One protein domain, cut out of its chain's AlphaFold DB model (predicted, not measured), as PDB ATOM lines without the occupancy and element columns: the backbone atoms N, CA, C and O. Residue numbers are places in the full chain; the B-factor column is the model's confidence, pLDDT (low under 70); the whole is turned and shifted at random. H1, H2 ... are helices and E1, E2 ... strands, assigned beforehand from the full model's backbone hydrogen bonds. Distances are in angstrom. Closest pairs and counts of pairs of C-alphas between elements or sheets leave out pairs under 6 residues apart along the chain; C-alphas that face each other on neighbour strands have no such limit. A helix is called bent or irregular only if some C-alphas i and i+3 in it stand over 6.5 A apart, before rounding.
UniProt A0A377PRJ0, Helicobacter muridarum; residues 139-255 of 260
ATOM      1  N   ALA A 139     162.344  99.787 168.042       95.06
ATOM      2  CA  ALA A 139     162.755  99.938 166.639       95.06
ATOM      3  C   ALA A 139     162.377 101.283 166.014       95.06
ATOM      4  O   ALA A 139     163.028 101.693 165.056       95.06
ATOM      5  N   GLN A 140     161.318 101.932 166.503       95.44
ATOM      6  CA  GLN A 140     160.892 103.233 165.994       95.44
ATOM      7  C   GLN A 140     161.866 104.353 166.389       95.44
ATOM      8  O   GLN A 140     161.955 105.368 165.703       95.44
ATOM      9  N   TYR A 141     162.638 104.141 167.457       97.12
ATOM     10  CA  TYR A 141     163.470 105.160 168.091       97.12
ATOM     11  C   TYR A 141     164.976 104.901 167.924       97.12
ATOM     12  O   TYR A 141     165.774 105.843 167.949       97.12
ATOM     13  N   ILE A 142     165.395 103.646 167.710       96.69
ATOM     14  CA  ILE A 142     166.816 103.270 167.631       96.69
ATOM     15  C   ILE A 142     167.178 102.455 166.387       96.69
ATOM     16  O   ILE A 142     166.352 101.782 165.774       96.69
ATOM     17  N   ASP A 143     168.467 102.462 166.040       95.75
ATOM     18  CA  ASP A 143     169.010 101.542 165.045       95.75
ATOM     19  C   ASP A 143     169.211 100.155 165.667       95.75
ATOM     20  O   ASP A 143     169.904  99.998 166.672       95.75
ATOM     21  N   LYS A 144     168.630  99.134 165.038       94.19
ATOM     22  CA  LYS A 144     168.695  97.737 165.498       94.19
ATOM     23  C   LYS A 144     169.801  96.901 164.868       94.19
ATOM     24  O   LYS A 144     170.124  95.829 165.372       94.19
ATOM     25  N   TYR A 145     170.362  97.381 163.766       94.25
ATOM     26  CA  TYR A 145     171.366  96.699 162.953       94.25
ATOM     27  C   TYR A 145     172.569  97.619 162.727       94.25
ATOM     28  O   TYR A 145     172.417  98.837 162.860       94.25
ATOM     29  N   PRO A 146     173.741  97.072 162.348       95.31
ATOM     30  CA  PRO A 146     174.956  97.855 162.158       95.31
ATOM     31  C   PRO A 146     174.729  99.059 161.243       95.31
ATOM     32  O   PRO A 146     174.226  98.933 160.125       95.31
ATOM     33  N   ASN A 147     175.110 100.235 161.730       96.06
ATOM     34  CA  ASN A 147     174.801 101.532 161.126       96.06
ATOM     35  C   ASN A 147     176.062 102.331 160.755       96.06
ATOM     36  O   ASN A 147     175.959 103.514 160.449       96.06
ATOM     37  N   LYS A 148     177.236 101.690 160.714       90.88
ATOM     38  CA  LYS A 148     178.549 102.325 160.464       90.88
ATOM     39  C   LYS A 148     178.637 103.106 159.148       90.88
ATOM     40  O   LYS A 148     179.427 104.025 159.018       90.88
ATOM     41  N   LYS A 149     177.810 102.747 158.159       91.38
ATOM     42  CA  LYS A 149     177.701 103.485 156.887       91.38
ATOM     43  C   LYS A 149     176.907 104.794 157.005       91.38
ATOM     44  O   LYS A 149     176.977 105.616 156.105       91.38
ATOM     45  N   ARG A 150     176.101 104.948 158.060       93.38
ATOM     46  CA  ARG A 150     175.197 106.089 158.288       93.38
ATOM     47  C   ARG A 150     175.645 106.981 159.443       93.38
ATOM     48  O   ARG A 150     175.384 108.177 159.412       93.38
ATOM     49  N   VAL A 151     176.281 106.410 160.465       93.88
ATOM     50  CA  VAL A 151     176.743 107.134 161.655       93.88
ATOM     51  C   VAL A 151     178.256 107.287 161.592       93.88
ATOM     52  O   VAL A 151     178.976 106.294 161.547       93.88
ATOM     53  N   MET A 152     178.722 108.536 161.594       90.94
ATOM     54  CA  MET A 152     180.150 108.853 161.648       90.94
ATOM     55  C   MET A 152     180.742 108.449 162.998       90.94
ATOM     56  O   MET A 152     180.138 108.696 164.041       90.94
ATOM     57  N   GLU A 153     181.955 107.904 162.968       90.62
ATOM     58  CA  GLU A 153     182.708 107.481 164.155       90.62
ATOM     59  C   GLU A 153     182.864 108.614 165.185       90.62
ATOM     60  O   GLU A 153     182.714 108.388 166.379       90.62
ATOM     61  N   SER A 154     183.048 109.861 164.737       93.56
ATOM     62  CA  SER A 154     183.160 111.036 165.615       93.56
ATOM     63  C   SER A 154     181.895 111.356 166.421       93.56
ATOM     64  O   SER A 154     181.974 112.070 167.416       93.56
ATOM     65  N   LYS A 155     180.725 110.848 166.013       94.38
ATOM     66  CA  LYS A 155     179.450 111.015 166.736       94.38
ATOM     67  C   LYS A 155     179.145 109.849 167.681       94.38
ATOM     68  O   LYS A 155     178.116 109.871 168.357       94.38
ATOM     69  N   LYS A 156     179.987 108.815 167.691       95.75
ATOM     70  CA  LYS A 156     179.813 107.624 168.516       95.75
ATOM     71  C   LYS A 156     180.220 107.926 169.955       95.75
ATOM     72  O   LYS A 156     181.377 108.219 170.224       95.75
ATOM     73  N   VAL A 157     179.278 107.768 170.878       97.12
ATOM     74  CA  VAL A 157     179.537 107.860 172.325       97.12
ATOM     75  C   VAL A 157     179.590 106.486 172.989       97.12
ATOM     76  O   VAL A 157     180.194 106.326 174.042       97.12
ATOM     77  N   ALA A 158     178.985 105.471 172.363       97.50
ATOM     78  CA  ALA A 158     179.017 104.092 172.834       97.50
ATOM     79  C   ALA A 158     178.845 103.091 171.679       97.50
ATOM     80  O   ALA A 158     178.477 103.444 170.554       97.50
ATOM     81  N   MET A 159     179.088 101.813 171.969       97.38
ATOM     82  CA  MET A 159     178.845 100.698 171.054       97.38
ATOM     83  C   MET A 159     177.825  99.736 171.650       97.38
ATOM     84  O   MET A 159     177.919  99.369 172.821       97.38
ATOM     85  N   PHE A 160     176.890  99.280 170.820       97.12
ATOM     86  CA  PHE A 160     175.847  98.337 171.213       97.12
ATOM     87  C   PHE A 160     175.806  97.151 170.246       97.12
ATOM     88  O   PHE A 160     176.063  97.304 169.049       97.12
ATOM     89  N   TYR A 161     175.503  95.953 170.737       96.00
ATOM     90  CA  TYR A 161     175.333  94.782 169.877       96.00
ATOM     91  C   TYR A 161     173.965  94.808 169.184       96.00
ATOM     92  O   TYR A 161     172.967  95.206 169.775       96.00
ATOM     93  N   THR A 162     173.897  94.324 167.944       93.81
ATOM     94  CA  THR A 162     172.648  94.180 167.173       93.81
ATOM     95  C   THR A 162     171.484  93.618 168.004       93.81
ATOM     96  O   THR A 162     171.563  92.513 168.543       93.81
ATOM     97  N   LEU A 163     170.369  94.350 168.030       90.75
ATOM     98  CA  LEU A 163     169.124  93.973 168.699       90.75
ATOM     99  C   LEU A 163     168.154  93.435 167.645       90.75
ATOM    100  O   LEU A 163     167.719  94.184 166.782       90.75
ATOM    101  N   ARG A 164     167.796  92.147 167.670       88.38
ATOM    102  CA  ARG A 164     166.888  91.565 166.658       88.38
ATOM    103  C   ARG A 164     165.453  91.437 167.158       88.38
ATOM    104  O   ARG A 164     164.536  91.926 166.507       88.38
ATOM    105  N   ASP A 165     165.287  90.755 168.276       92.88
ATOM    106  CA  ASP A 165     164.038  90.504 168.991       92.88
ATOM    107  C   ASP A 165     164.381  90.196 170.456       92.88
ATOM    108  O   ASP A 165     165.563  90.079 170.808       92.88
ATOM    109  N   ILE A 166     163.361  90.073 171.302       94.62
ATOM    110  CA  ILE A 166     163.513  89.782 172.734       94.62
ATOM    111  C   ILE A 166     164.303  88.478 172.956       94.62
ATOM    112  O   ILE A 166     165.236  88.438 173.761       94.62
ATOM    113  N   ASN A 167     164.022  87.429 172.176       90.44
ATOM    114  CA  ASN A 167     164.759  86.167 172.255       90.44
ATOM    115  C   ASN A 167     166.235  86.322 171.876       90.44
ATOM    116  O   ASN A 167     167.069  85.584 172.387       90.44
ATOM    117  N   ALA A 168     166.602  87.206 170.951       90.19
ATOM    118  CA  ALA A 168     168.001  87.486 170.648       90.19
ATOM    119  C   ALA A 168     168.669  88.280 171.776       90.19
ATOM    120  O   ALA A 168     169.796  87.956 172.150       90.19
ATOM    121  N   LEU A 169     167.964  89.260 172.350       92.62
ATOM    122  CA  LEU A 169     168.457  90.074 173.463       92.62
ATOM    123  C   LEU A 169     168.845  89.221 174.680       92.62
ATOM    124  O   LEU A 169     169.868  89.493 175.308       92.62
ATOM    125  N   SER A 170     168.097  88.153 174.973       88.50
ATOM    126  CA  SER A 170     168.409  87.259 176.097       88.50
ATOM    127  C   SER A 170     169.787  86.598 175.989       88.50
ATOM    128  O   SER A 170     170.463  86.406 176.998       88.50
ATOM    129  N   ARG A 171     170.257  86.320 174.765       87.44
ATOM    130  CA  ARG A 171     171.561  85.683 174.502       87.44
ATOM    131  C   ARG A 171     172.682  86.677 174.212       87.44
ATOM    132  O   ARG A 171     173.854  86.340 174.359       87.44
ATOM    133  N   SER A 172     172.343  87.880 173.764       86.81
ATOM    134  CA  SER A 172     173.319  88.877 173.332       86.81
ATOM    135  C   SER A 172     173.839  89.721 174.491       86.81
ATOM    136  O   SER A 172     173.117  90.033 175.436       86.81
ATOM    137  N   LYS A 173     175.102  90.148 174.409       86.69
ATOM    138  CA  LYS A 173     175.575  91.295 175.201       86.69
ATOM    139  C   LYS A 173     174.915  92.569 174.665       86.69
ATOM    140  O   LYS A 173     174.557  92.607 173.496       86.69
ATOM    141  N   THR A 174     174.734  93.568 175.512       93.75
ATOM    142  CA  THR A 174     174.123  94.863 175.177       93.75
ATOM    143  C   THR A 174     175.225  95.840 174.769       93.75
ATOM    144  O   THR A 174     175.678  95.800 173.623       93.75
ATOM    145  N   PHE A 175     175.736  96.647 175.700       96.75
ATOM    146  CA  PHE A 175     176.888  97.512 175.464       96.75
ATOM    147  C   PHE A 175     178.178  96.705 175.268       96.75
ATOM    148  O   PHE A 175     178.390  95.644 175.864       96.75
ATOM    149  N   MET A 176     179.047  97.209 174.393       94.81
ATOM    150  CA  MET A 176     180.260  96.532 173.944       94.81
ATOM    151  C   MET A 176     181.489  97.426 174.070       94.81
ATOM    152  O   MET A 176     181.423  98.615 173.791       94.81
ATOM    153  N   GLN A 177     182.632  96.816 174.390       93.06
ATOM    154  CA  GLN A 177     183.929  97.505 174.449       93.06
ATOM    155  C   GLN A 177     184.760  97.348 173.169       93.06
ATOM    156  O   GLN A 177     185.602  98.182 172.864       93.06
ATOM    157  N   LYS A 178     184.536  96.267 172.409       93.50
ATOM    158  CA  LYS A 178     185.247  95.982 171.157       93.50
ATOM    159  C   LYS A 178     184.268  95.914 169.999       93.50
ATOM    160  O   LYS A 178     183.219  95.277 170.101       93.50
ATOM    161  N   GLU A 179     184.648  96.541 168.899       93.56
ATOM    162  CA  GLU A 179     183.862  96.561 167.677       93.56
ATOM    163  C   GLU A 179     183.911  95.215 166.932       93.56
ATOM    164  O   GLU A 179     184.935  94.535 166.905       93.56
ATOM    165  N   ASN A 180     182.802  94.832 166.293       93.25
ATOM    166  CA  ASN A 180     182.734  93.733 165.330       93.25
ATOM    167  C   ASN A 180     181.674  93.999 164.239       93.25
ATOM    168  O   ASN A 180     181.109  95.092 164.137       93.25
ATOM    169  N   SER A 181     181.395  93.004 163.395       92.50
ATOM    170  CA  SER A 181     180.431  93.108 162.290       92.50
ATOM    171  C   SER A 181     178.980  93.371 162.720       92.50
ATOM    172  O   SER A 181     178.202  93.856 161.908       92.50
ATOM    173  N   ASN A 182     178.622  93.103 163.980       93.44
ATOM    174  CA  ASN A 182     177.283  93.298 164.550       93.44
ATOM    175  C   ASN A 182     177.169  94.571 165.406       93.44
ATOM    176  O   ASN A 182     176.143  94.777 166.058       93.44
ATOM    177  N   THR A 183     178.206  95.410 165.435       95.31
ATOM    178  CA  THR A 183     178.221  96.636 166.236       95.31
ATOM    179  C   THR A 183     177.350  97.729 165.625       95.31
ATOM    180  O   THR A 183     177.470  98.059 164.443       95.31
ATOM    181  N   ILE A 184     176.516  98.320 166.475       96.81
ATOM    182  CA  ILE A 184     175.786  99.565 166.261       96.81
ATOM    183  C   ILE A 184     176.560 100.689 166.955       96.81
ATOM    184  O   ILE A 184     176.941 100.554 168.120       96.81
ATOM    185  N   TYR A 185     176.774 101.798 166.254       97.56
ATOM    186  CA  TYR A 185     177.273 103.032 166.849       97.56
ATOM    187  C   TYR A 185     176.113 103.807 167.460       97.56
ATOM    188  O   TYR A 185     175.129 104.114 166.779       97.56
ATOM    189  N   VAL A 186     176.242 104.101 168.751       97.94
ATOM    190  CA  VAL A 186     175.263 104.852 169.530       97.94
ATOM    191  C   VAL A 186     175.698 106.309 169.574       97.94
ATOM    192  O   VAL A 186     176.830 106.604 169.958       97.94
ATOM    193  N   THR A 187     174.805 107.211 169.176       97.69
ATOM    194  CA  THR A 187     174.993 108.661 169.292       97.69
ATOM    195  C   THR A 187     174.457 109.168 170.627       97.69
ATOM    196  O   THR A 187     173.606 108.519 171.238       97.69
ATOM    197  N   GLN A 188     174.913 110.347 171.059       97.44
ATOM    198  CA  GLN A 188     174.471 110.957 172.318       97.44
ATOM    199  C   GLN A 188     172.942 111.074 172.413       97.44
ATOM    200  O   GLN A 188     172.354 110.727 173.431       97.44
ATOM    201  N   GLU A 189     172.292 111.484 171.322       96.38
ATOM    202  CA  GLU A 189     170.835 111.671 171.227       96.38
ATOM    203  C   GLU A 189     170.030 110.391 171.493       96.38
ATOM    204  O   GLU A 189     168.901 110.457 171.972       96.38
ATOM    205  N   LYS A 190     170.594 109.220 171.169       97.38
ATOM    206  CA  LYS A 190     169.918 107.924 171.326       97.38
ATOM    207  C   LYS A 190     170.408 107.141 172.541       97.38
ATOM    208  O   LYS A 190     169.875 106.068 172.807       97.38
ATOM    209  N   TYR A 191     171.421 107.630 173.255       98.44
ATOM    210  CA  TYR A 191     172.121 106.872 174.290       98.44
ATOM    211  C   TYR A 191     171.174 106.306 175.357       98.44
ATOM    212  O   TYR A 191     171.186 105.101 175.614       98.44
ATOM    213  N   SER A 192     170.274 107.138 175.883       98.44
ATOM    214  CA  SER A 192     169.302 106.744 176.909       98.44
ATOM    215  C   SER A 192     168.341 105.639 176.455       98.44
ATOM    216  O   SER A 192     167.973 104.773 177.248       98.44
ATOM    217  N   LEU A 193     167.977 105.598 175.171       98.62
ATOM    218  CA  LEU A 193     167.142 104.537 174.602       98.62
ATOM    219  C   LEU A 193     167.894 103.201 174.506       98.62
ATOM    220  O   LEU A 193     167.290 102.141 174.647       98.62
ATOM    221  N   TYR A 194     169.214 103.218 174.306       98.44
ATOM    222  CA  TYR A 194     170.019 101.995 174.408       98.44
ATOM    223  C   TYR A 194     170.213 101.563 175.869       98.44
ATOM    224  O   TYR A 194     170.188 100.361 176.142       98.44
ATOM    225  N   CYS A 195     170.313 102.504 176.818       98.44
ATOM    226  CA  CYS A 195     170.256 102.202 178.255       98.44
ATOM    227  C   CYS A 195     168.925 101.541 178.637       98.44
ATOM    228  O   CYS A 195     168.921 100.560 179.373       98.44
ATOM    229  N   TYR A 196     167.806 102.008 178.077       98.62
ATOM    230  CA  TYR A 196     166.505 101.360 178.243       98.62
ATOM    231  C   TYR A 196     166.527  99.888 177.814       98.62
ATOM    232  O   TYR A 196     166.100  99.025 178.574       98.62
ATOM    233  N   VAL A 197     167.070  99.577 176.630       98.19
ATOM    234  CA  VAL A 197     167.194  98.185 176.150       98.19
ATOM    235  C   VAL A 197     168.097  97.351 177.062       98.19
ATOM    236  O   VAL A 197     167.824  96.173 177.297       98.19
ATOM    237  N   ASP A 198     169.175  97.941 177.580       97.62
ATOM    238  CA  ASP A 198     170.065  97.270 178.528       97.62
ATOM    239  C   ASP A 198     169.354  96.928 179.844       97.62
ATOM    240  O   ASP A 198     169.453  95.796 180.316       97.62
ATOM    241  N   VAL A 199     168.565  97.860 180.384       97.94
ATOM    242  CA  VAL A 199     167.747  97.656 181.589       97.94
ATOM    243  C   VAL A 199     166.615  96.660 181.338       97.94
ATOM    244  O   VAL A 199     166.400  95.774 182.162       97.94
ATOM    245  N   PHE A 200     165.939  96.730 180.185       97.75
ATOM    246  CA  PHE A 200     164.890  95.787 179.768       97.75
ATOM    247  C   PHE A 200     165.352  94.331 179.890       97.75
ATOM    248  O   PHE A 200     164.572  93.444 180.230       97.75
ATOM    249  N   LYS A 201     166.645  94.070 179.660       94.81
ATOM    250  CA  LYS A 201     167.222  92.731 179.767       94.81
ATOM    251  C   LYS A 201     167.062  92.114 181.167       94.81
ATOM    252  O   LYS A 201     166.906  90.900 181.265       94.81
ATOM    253  N   ALA A 202     167.060  92.923 182.228       94.31
ATOM    254  CA  ALA A 202     166.827  92.453 183.595       94.31
ATOM    255  C   ALA A 202     165.385  91.956 183.817       94.31
ATOM    256  O   ALA A 202     165.149  91.159 184.717       94.31
ATOM    257  N   PHE A 203     164.443  92.372 182.966       95.38
ATOM    258  CA  PHE A 203     163.024  92.024 183.051       95.38
ATOM    259  C   PHE A 203     162.621  90.862 182.136       95.38
ATOM    260  O   PHE A 203     161.459  90.472 182.120       95.38
ATOM    261  N   LEU A 204     163.568  90.255 181.409       94.00
ATOM    262  CA  LEU A 204     163.306  89.064 180.591       94.00
ATOM    263  C   LEU A 204     162.621  87.908 181.344       94.00
ATOM    264  O   LEU A 204     161.760  87.284 180.729       94.00
ATOM    265  N   PRO A 205     162.923  87.622 182.630       93.31
ATOM    266  CA  PRO A 205     162.216  86.583 183.388       93.31
ATOM    267  C   PRO A 205     160.724  86.856 183.623       93.31
ATOM    268  O   PRO A 205     160.016  85.949 184.047       93.31
ATOM    269  N   HIS A 206     160.269  88.089 183.381       94.81
ATOM    270  CA  HIS A 206     158.877  88.522 183.520       94.81
ATOM    271  C   HIS A 206     158.153  88.628 182.171       94.81
ATOM    272  O   HIS A 206     156.986  89.017 182.125       94.81
ATOM    273  N   ILE A 207     158.849  88.337 181.065       94.50
ATOM    274  CA  ILE A 207     158.299  88.442 179.717       94.50
ATOM    275  C   ILE A 207     157.853  87.057 179.248       94.50
ATOM    276  O   ILE A 207     158.688  86.155 179.127       94.50
ATOM    277  N   PRO A 208     156.574  86.898 178.881       93.12
ATOM    278  CA  PRO A 208     156.047  85.618 178.455       93.12
ATOM    279  C   PRO A 208     156.648  85.174 177.121       93.12
ATOM    280  O   PRO A 208     156.969  85.982 176.238       93.12
ATOM    281  N   TYR A 209     156.722  83.856 176.919       93.00
ATOM    282  CA  TYR A 209     157.349  83.255 175.733       93.00
ATOM    283  C   TYR A 209     156.769  83.778 174.408       93.00
ATOM    284  O   TYR A 209     157.492  83.877 173.410       93.00
ATOM    285  N   TYR A 210     155.477  84.126 174.376       94.81
ATOM    286  CA  TYR A 210     154.796  84.562 173.159       94.81
ATOM    287  C   TYR A 210     155.233  85.944 172.664       94.81
ATOM    288  O   TYR A 210     155.099  86.234 171.474       94.81
ATOM    289  N   PHE A 211     155.878  86.745 173.514       95.75
ATOM    290  CA  PHE A 211     156.547  87.975 173.094       95.75
ATOM    291  C   PHE A 211     157.992  87.766 172.648       95.75
ATOM    292  O   PHE A 211     158.579  88.670 172.063       95.75
ATOM    293  N   GLY A 212     158.567  86.570 172.795       92.94
ATOM    294  CA  GLY A 212     159.977  86.313 172.481       92.94
ATOM    295  C   GLY A 212     160.398  86.659 171.042       92.94
ATOM    296  O   GLY A 212     161.560  86.966 170.779       92.94
ATOM    297  N   ASN A 213     159.474  86.633 170.077       93.62
ATOM    298  CA  ASN A 213     159.739  87.029 168.686       93.62
ATOM    299  C   ASN A 213     159.363  88.485 168.355       93.62
ATOM    300  O   ASN A 213     159.607  88.914 167.222       93.62
ATOM    301  N   CYS A 214     158.793  89.217 169.313       95.44
ATOM    302  CA  CYS A 214     158.533  90.645 169.217       95.44
ATOM    303  C   CYS A 214     159.822  91.450 169.391       95.44
ATOM    304  O   CYS A 214     160.872  90.946 169.806       95.44
ATOM    305  N   ASP A 215     159.733  92.726 169.042       95.06
ATOM    306  CA  ASP A 215     160.747  93.694 169.420       95.06
ATOM    307  C   ASP A 215     160.642  94.055 170.905       95.06
ATOM    308  O   ASP A 215     159.643  93.757 171.554       95.06
ATOM    309  N   VAL A 216     161.660  94.735 171.424       96.94
ATOM    310  CA  VAL A 216     161.607  95.328 172.761       96.94
ATOM    311  C   VAL A 216     160.488  96.369 172.799       96.94
ATOM    312  O   VAL A 216     160.491  97.317 172.010       96.94
ATOM    313  N   MET A 217     159.536  96.164 173.704       97.75
ATOM    314  CA  MET A 217     158.398  97.055 173.929       97.75
ATOM    315  C   MET A 217     158.834  98.297 174.702       97.75
ATOM    316  O   MET A 217     159.776  98.229 175.494       97.75
ATOM    317  N   ILE A 218     158.152  99.418 174.495       98.44
ATOM    318  CA  ILE A 218     158.404 100.680 175.194       98.44
ATOM    319  C   ILE A 218     157.112 101.490 175.321       98.44
ATOM    320  O   ILE A 218     156.345 101.572 174.375       98.44
ATOM    321  N   ASP A 219     156.893 102.127 176.470       98.25
ATOM    322  CA  ASP A 219     156.013 103.287 176.591       98.25
ATOM    323  C   ASP A 219     156.914 104.517 176.517       98.25
ATOM    324  O   ASP A 219     157.560 104.897 177.499       98.25
ATOM    325  N   PHE A 220     157.022 105.112 175.327       98.00
ATOM    326  CA  PHE A 220     157.986 106.184 175.093       98.00
ATOM    327  C   PHE A 220     157.726 107.392 175.998       98.00
ATOM    328  O   PHE A 220     158.668 108.005 176.502       98.00
ATOM    329  N   LYS A 221     156.456 107.714 176.271       97.69
ATOM    330  CA  LYS A 221     156.091 108.856 177.113       97.69
ATOM    331  C   LYS A 221     156.526 108.629 178.560       97.69
ATOM    332  O   LYS A 221     157.173 109.504 179.137       97.69
ATOM    333  N   LYS A 222     156.211 107.465 179.140       98.06
ATOM    334  CA  LYS A 222     156.651 107.121 180.503       98.06
ATOM    335  C   LYS A 222     158.168 106.955 180.585       98.06
ATOM    336  O   LYS A 222     158.768 107.400 181.558       98.06
ATOM    337  N   PHE A 223     158.800 106.391 179.554       98.31
ATOM    338  CA  PHE A 223     160.257 106.302 179.470       98.31
ATOM    339  C   PHE A 223     160.901 107.688 179.555       98.31
ATOM    340  O   PHE A 223     161.804 107.877 180.363       98.31
ATOM    341  N   LYS A 224     160.421 108.674 178.782       98.12
ATOM    342  CA  LYS A 224     160.980 110.036 178.812       98.12
ATOM    343  C   LYS A 224     160.855 110.694 180.188       98.12
ATOM    344  O   LYS A 224     161.760 111.419 180.583       98.12
ATOM    345  N   ALA A 225     159.798 110.400 180.947       97.94
ATOM    346  CA  ALA A 225     159.658 110.877 182.326       97.94
ATOM    347  C   ALA A 225     160.671 110.240 183.301       97.94
ATOM    348  O   ALA A 225     161.000 110.838 184.321       97.94
ATOM    349  N   LEU A 226     161.184 109.046 182.984       98.00
ATOM    350  CA  LEU A 226     162.128 108.276 183.804       98.00
ATOM    351  C   LEU A 226     163.521 108.160 183.163       98.00
ATOM    352  O   LEU A 226     164.331 107.331 183.578       98.00
ATOM    353  N   GLU A 227     163.823 108.972 182.150       98.06
ATOM    354  CA  GLU A 227     164.984 108.795 181.272       98.06
ATOM    355  C   GLU A 227     166.307 108.735 182.051       98.06
ATOM    356  O   GLU A 227     167.109 107.818 181.863       98.06
ATOM    357  N   SER A 228     166.502 109.654 183.002       97.38
ATOM    358  CA  SER A 228     167.688 109.670 183.864       97.38
ATOM    359  C   SER A 228     167.790 108.440 184.768       97.38
ATOM    360  O   SER A 228     168.896 108.009 185.090       97.38
ATOM    361  N   CYS A 229     166.657 107.872 185.188       97.62
ATOM    362  CA  CYS A 229     166.634 106.662 186.007       97.62
ATOM    363  C   CYS A 229     167.122 105.462 185.190       97.62
ATOM    364  O   CYS A 229     167.946 104.694 185.678       97.62
ATOM    365  N   PHE A 230     166.691 105.338 183.930       98.38
ATOM    366  CA  PHE A 230     167.152 104.274 183.032       98.38
ATOM    367  C   PHE A 230     168.646 104.361 182.718       98.38
ATOM    368  O   PHE A 230     169.319 103.330 182.697       98.38
ATOM    369  N   VAL A 231     169.180 105.570 182.511       98.19
ATOM    370  CA  VAL A 231     170.627 105.768 182.314       98.19
ATOM    371  C   VAL A 231     171.401 105.301 183.549       98.19
ATOM    372  O   VAL A 231     172.229 104.397 183.441       98.19
ATOM    373  N   LYS A 232     171.048 105.808 184.739       97.62
ATOM    374  CA  LYS A 232     171.692 105.413 186.005       97.62
ATOM    375  C   LYS A 232     171.593 103.909 186.270       97.62
ATOM    376  O   LYS A 232     172.554 103.304 186.740       97.62
ATOM    377  N   ALA A 233     170.446 103.299 185.975       97.69
ATOM    378  CA  ALA A 233     170.232 101.865 186.155       97.69
ATOM    379  C   ALA A 233     171.086 101.030 185.190       97.69
ATOM    380  O   ALA A 233     171.630 100.000 185.586       97.69
ATOM    381  N   SER A 234     171.255 101.476 183.944       97.38
ATOM    382  CA  SER A 234     172.137 100.814 182.977       97.38
ATOM    383  C   SER A 234     173.611 100.897 183.388       97.38
ATOM    384  O   SER A 234     174.325  99.900 183.280       97.38
ATOM    385  N   GLU A 235     174.061 102.040 183.906       95.25
ATOM    386  CA  GLU A 235     175.448 102.257 184.340       95.25
ATOM    387  C   GLU A 235     175.785 101.490 185.626       95.25
ATOM    388  O   GLU A 235     176.784 100.773 185.678       95.25
ATOM    389  N   ASN A 236     174.923 101.587 186.644       94.94
ATOM    390  CA  ASN A 236     175.214 101.084 187.991       94.94
ATOM    391  C   ASN A 236     174.590  99.715 188.290       94.94
ATOM    392  O   ASN A 236     174.863  99.133 189.335       94.94
ATOM    393  N   LYS A 237     173.735  99.202 187.395       92.12
ATOM    394  CA  LYS A 237     172.981  97.942 187.551       92.12
ATOM    395  C   LYS A 237     172.031  97.909 188.755       92.12
ATOM    396  O   LYS A 237     171.637  96.834 189.198       92.12
ATOM    397  N   ILE A 238     171.620  99.078 189.247       91.75
ATOM    398  CA  ILE A 238     170.655  99.227 190.344       91.75
ATOM    399  C   ILE A 238     169.300  99.632 189.757       91.75
ATOM    400  O   ILE A 238     169.191 100.667 189.101       91.75
ATOM    401  N   LEU A 239     168.270  98.819 189.998       94.25
ATOM    402  CA  LEU A 239     166.898  99.092 189.565       94.25
ATOM    403  C   LEU A 239     166.156  99.897 190.632       94.25
ATOM    404  O   LEU A 239     166.122  99.501 191.795       94.25
ATOM    405  N   SER A 240     165.540 101.009 190.231       94.25
ATOM    406  CA  SER A 240     164.701 101.804 191.127       94.25
ATOM    407  C   SER A 240     163.259 101.264 191.174       94.25
ATOM    408  O   SER A 240     162.819 100.614 190.215       94.25
ATOM    409  N   PRO A 241     162.495 101.534 192.249       96.62
ATOM    410  CA  PRO A 241     161.083 101.152 192.340       96.62
ATOM    411  C   PRO A 241     160.232 101.651 191.164       96.62
ATOM    412  O   PRO A 241     159.344 100.942 190.696       96.62
ATOM    413  N   GLU A 242     160.537 102.834 190.631       97.25
ATOM    414  CA  GLU A 242     159.831 103.422 189.490       97.25
ATOM    415  C   GLU A 242     160.060 102.623 188.202       97.25
ATOM    416  O   GLU A 242     159.130 102.451 187.419       97.25
ATOM    417  N   ILE A 243     161.270 102.089 187.988       97.69
ATOM    418  CA  ILE A 243     161.567 101.221 186.837       97.69
ATOM    419  C   ILE A 243     160.829  99.886 186.978       97.69
ATOM    420  O   ILE A 243     160.263  99.392 186.002       97.69
ATOM    421  N   LEU A 244     160.799  99.310 188.184       96.56
ATOM    422  CA  LEU A 244     160.038  98.085 188.449       96.56
ATOM    423  C   LEU A 244     158.550  98.294 188.130       96.56
ATOM    424  O   LEU A 244     157.950  97.487 187.420       96.56
ATOM    425  N   GLN A 245     157.970  99.398 188.608       97.81
ATOM    426  CA  GLN A 245     156.575  99.735 188.336       97.81
ATOM    427  C   GLN A 245     156.332 100.021 186.851       97.81
ATOM    428  O   GLN A 245     155.339  99.556 186.301       97.81
ATOM    429  N   TYR A 246     157.258 100.706 186.175       98.31
ATOM    430  CA  TYR A 246     157.177 100.955 184.737       98.31
ATOM    431  C   TYR A 246     156.999  99.653 183.941       98.31
ATOM    432  O   TYR A 246     156.137  99.589 183.067       98.31
ATOM    433  N   PHE A 247     157.772  98.602 184.238       97.81
ATOM    434  CA  PHE A 247     157.665  97.338 183.499       97.81
ATOM    435  C   PHE A 247     156.411  96.538 183.844       97.81
ATOM    436  O   PHE A 247     155.842  95.901 182.954       97.81
ATOM    437  N   LYS A 248     155.945  96.608 185.098       97.12
ATOM    438  CA  LYS A 248     154.641  96.057 185.491       97.12
ATOM    439  C   LYS A 248     153.508  96.715 184.717       97.12
ATOM    440  O   LYS A 248     152.667  96.013 184.172       97.12
ATOM    441  N   ASP A 249     153.528  98.038 184.601       97.44
ATOM    442  CA  ASP A 249     152.540  98.778 183.818       97.44
ATOM    443  C   ASP A 249     152.636  98.461 182.319       97.44
ATOM    444  O   ASP A 249     151.611  98.295 181.664       97.44
ATOM    445  N   LEU A 250     153.858  98.389 181.773       97.50
ATOM    446  CA  LEU A 250     154.103  98.150 180.347       97.50
ATOM    447  C   LEU A 250     153.571  96.785 179.894       97.50
ATOM    448  O   LEU A 250     153.005  96.674 178.810       97.50
ATOM    449  N   LEU A 251     153.790  95.744 180.701       96.25
ATOM    450  CA  LEU A 251     153.349  94.386 180.381       96.25
ATOM    451  C   LEU A 251     151.928  94.107 180.896       96.25
ATOM    452  O   LEU A 251     151.235  93.257 180.340       96.25
ATOM    453  N   GLY A 252     151.475  94.815 181.932       95.75
ATOM    454  CA  GLY A 252     150.135  94.695 182.500       95.75
ATOM    455  C   GLY A 252     149.779  93.247 182.829       95.75
ATOM    456  O   GLY A 252     150.503  92.547 183.533       95.75
ATOM    457  N   VAL A 253     148.677  92.760 182.251       94.31
ATOM    458  CA  VAL A 253     148.199  91.375 182.429       94.31
ATOM    459  C   VAL A 253     149.146  90.303 181.874       94.31
ATOM    460  O   VAL A 253     148.908  89.111 182.103       94.31
ATOM    461  N   HIS A 254     150.166  90.705 181.114       95.81
ATOM    462  CA  HIS A 254     151.195  89.836 180.549       95.81
ATOM    463  C   HIS A 254     152.459  89.766 181.403       95.81
ATOM    464  O   HIS A 254     153.325  88.959 181.087       95.81
ATOM    465  N   TYR A 255     152.589  90.593 182.446       95.81
ATOM    466  CA  TYR A 255     153.725  90.515 183.357       95.81
ATOM    467  C   TYR A 255     153.696  89.168 184.088       95.81
ATOM    468  O   TYR A 255     152.724  88.853 184.775       95.81
TER     469      TYR A 255
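AT A GLANCE: This is residues 139 to 255 of the 260 residues of a protein of Helicobacter muridarum (UniProt A0A377PRJ0). Look first for a small two-stranded ribbon, E1 and E2, at one end of the longest axis; from it the long helix H2 runs through the middle of the domain, with H5 at the other end. H4 crosses H2 on one side, H1 is set across its later part, and short H3 lies near H2, H4 and H5. The printed part has 117 residues with five named helices and two named strands, in the order E1, H1, E2, H2, H3, H4, H5; the sheet E1 - E2 is antiparallel and the class is mostly helix. The whole is compact, with a radius of gyration of the C-alphas of 13.9 A and spans of 41 by 29 by 23 A.

IN THESE COORDINATES: Find C-alpha 156 at (179.813, 107.624, 168.516); from there E1, residues 156 to 161, runs 13.7 A. Its partner E2, residues 183 to 187, runs 12.8 A. Directly after it, C-alpha 188 at (174.471, 110.957, 172.318) begins H2, residues 188 to 206, 29.5 A long. It has a kink of 29 degrees near residue 200 and is irregular, with C-alphas 189 and 192 7.7 A apart. H1 is residues 166 to 171, 9.2 A; H3 is residues 220 to 225, 8.8 A; H4 is residues 227 to 236, 14.5 A. H5, residues 241 to 254, runs 19.1 A to C-alpha 254 at (151.195, 89.836, 180.549); it is irregular, with C-alphas 250 and 253 9.2 A apart.

HOW THE PARTS SIT: Begin at E1 and E2, antiparallel at 145 degrees: N 160 and O 184 are 3.0 A apart and N 184 and O 160 2.8 A, both within hydrogen-bond range. The closest C-alphas of E1 and H2 are those of Val 157 and Gln 188, 5.9 A apart. With residues 192 to 199 alone, H2 touches H4, closest at the C-alphas of Cys 195 and Ser 234, 5.3 A, at a steep tilt of 69 degrees, only just short of about perpendicular. With residues 201 to 204 alone, H2 touches H1, closest at the C-alphas of Ser 170 and Lys 201, 6.7 A, about perpendicular at 86 degrees. H5 is close to H2 but not clearly touching it, the C-alphas of Phe 203 and Phe 247 being closest at 7.6 A. H3 and H4 meet only through their link, and H3 and H2 are near each other, with 6 pairs of C-alphas within 10 A. E1 and H5 are apart. Every O i to N i+4 pair is within hydrogen-bond range in H3 and H4, against 1 of 2 in H1, 8 of 15 in H2 and 8 of 10 in H5.

THE WHOLE: The two C-alphas farthest apart are those of Ser 154 and Val 253, 43.5 A. The printed part, residues 139 to 255, has no cut. The links H1 to E2, of 11 residues, and H2 to H3, of 13, are long, and residues 139 to 155 hold no named element. The mean pLDDT of the printed part of this model is 95.3, and no printed residue is under 70.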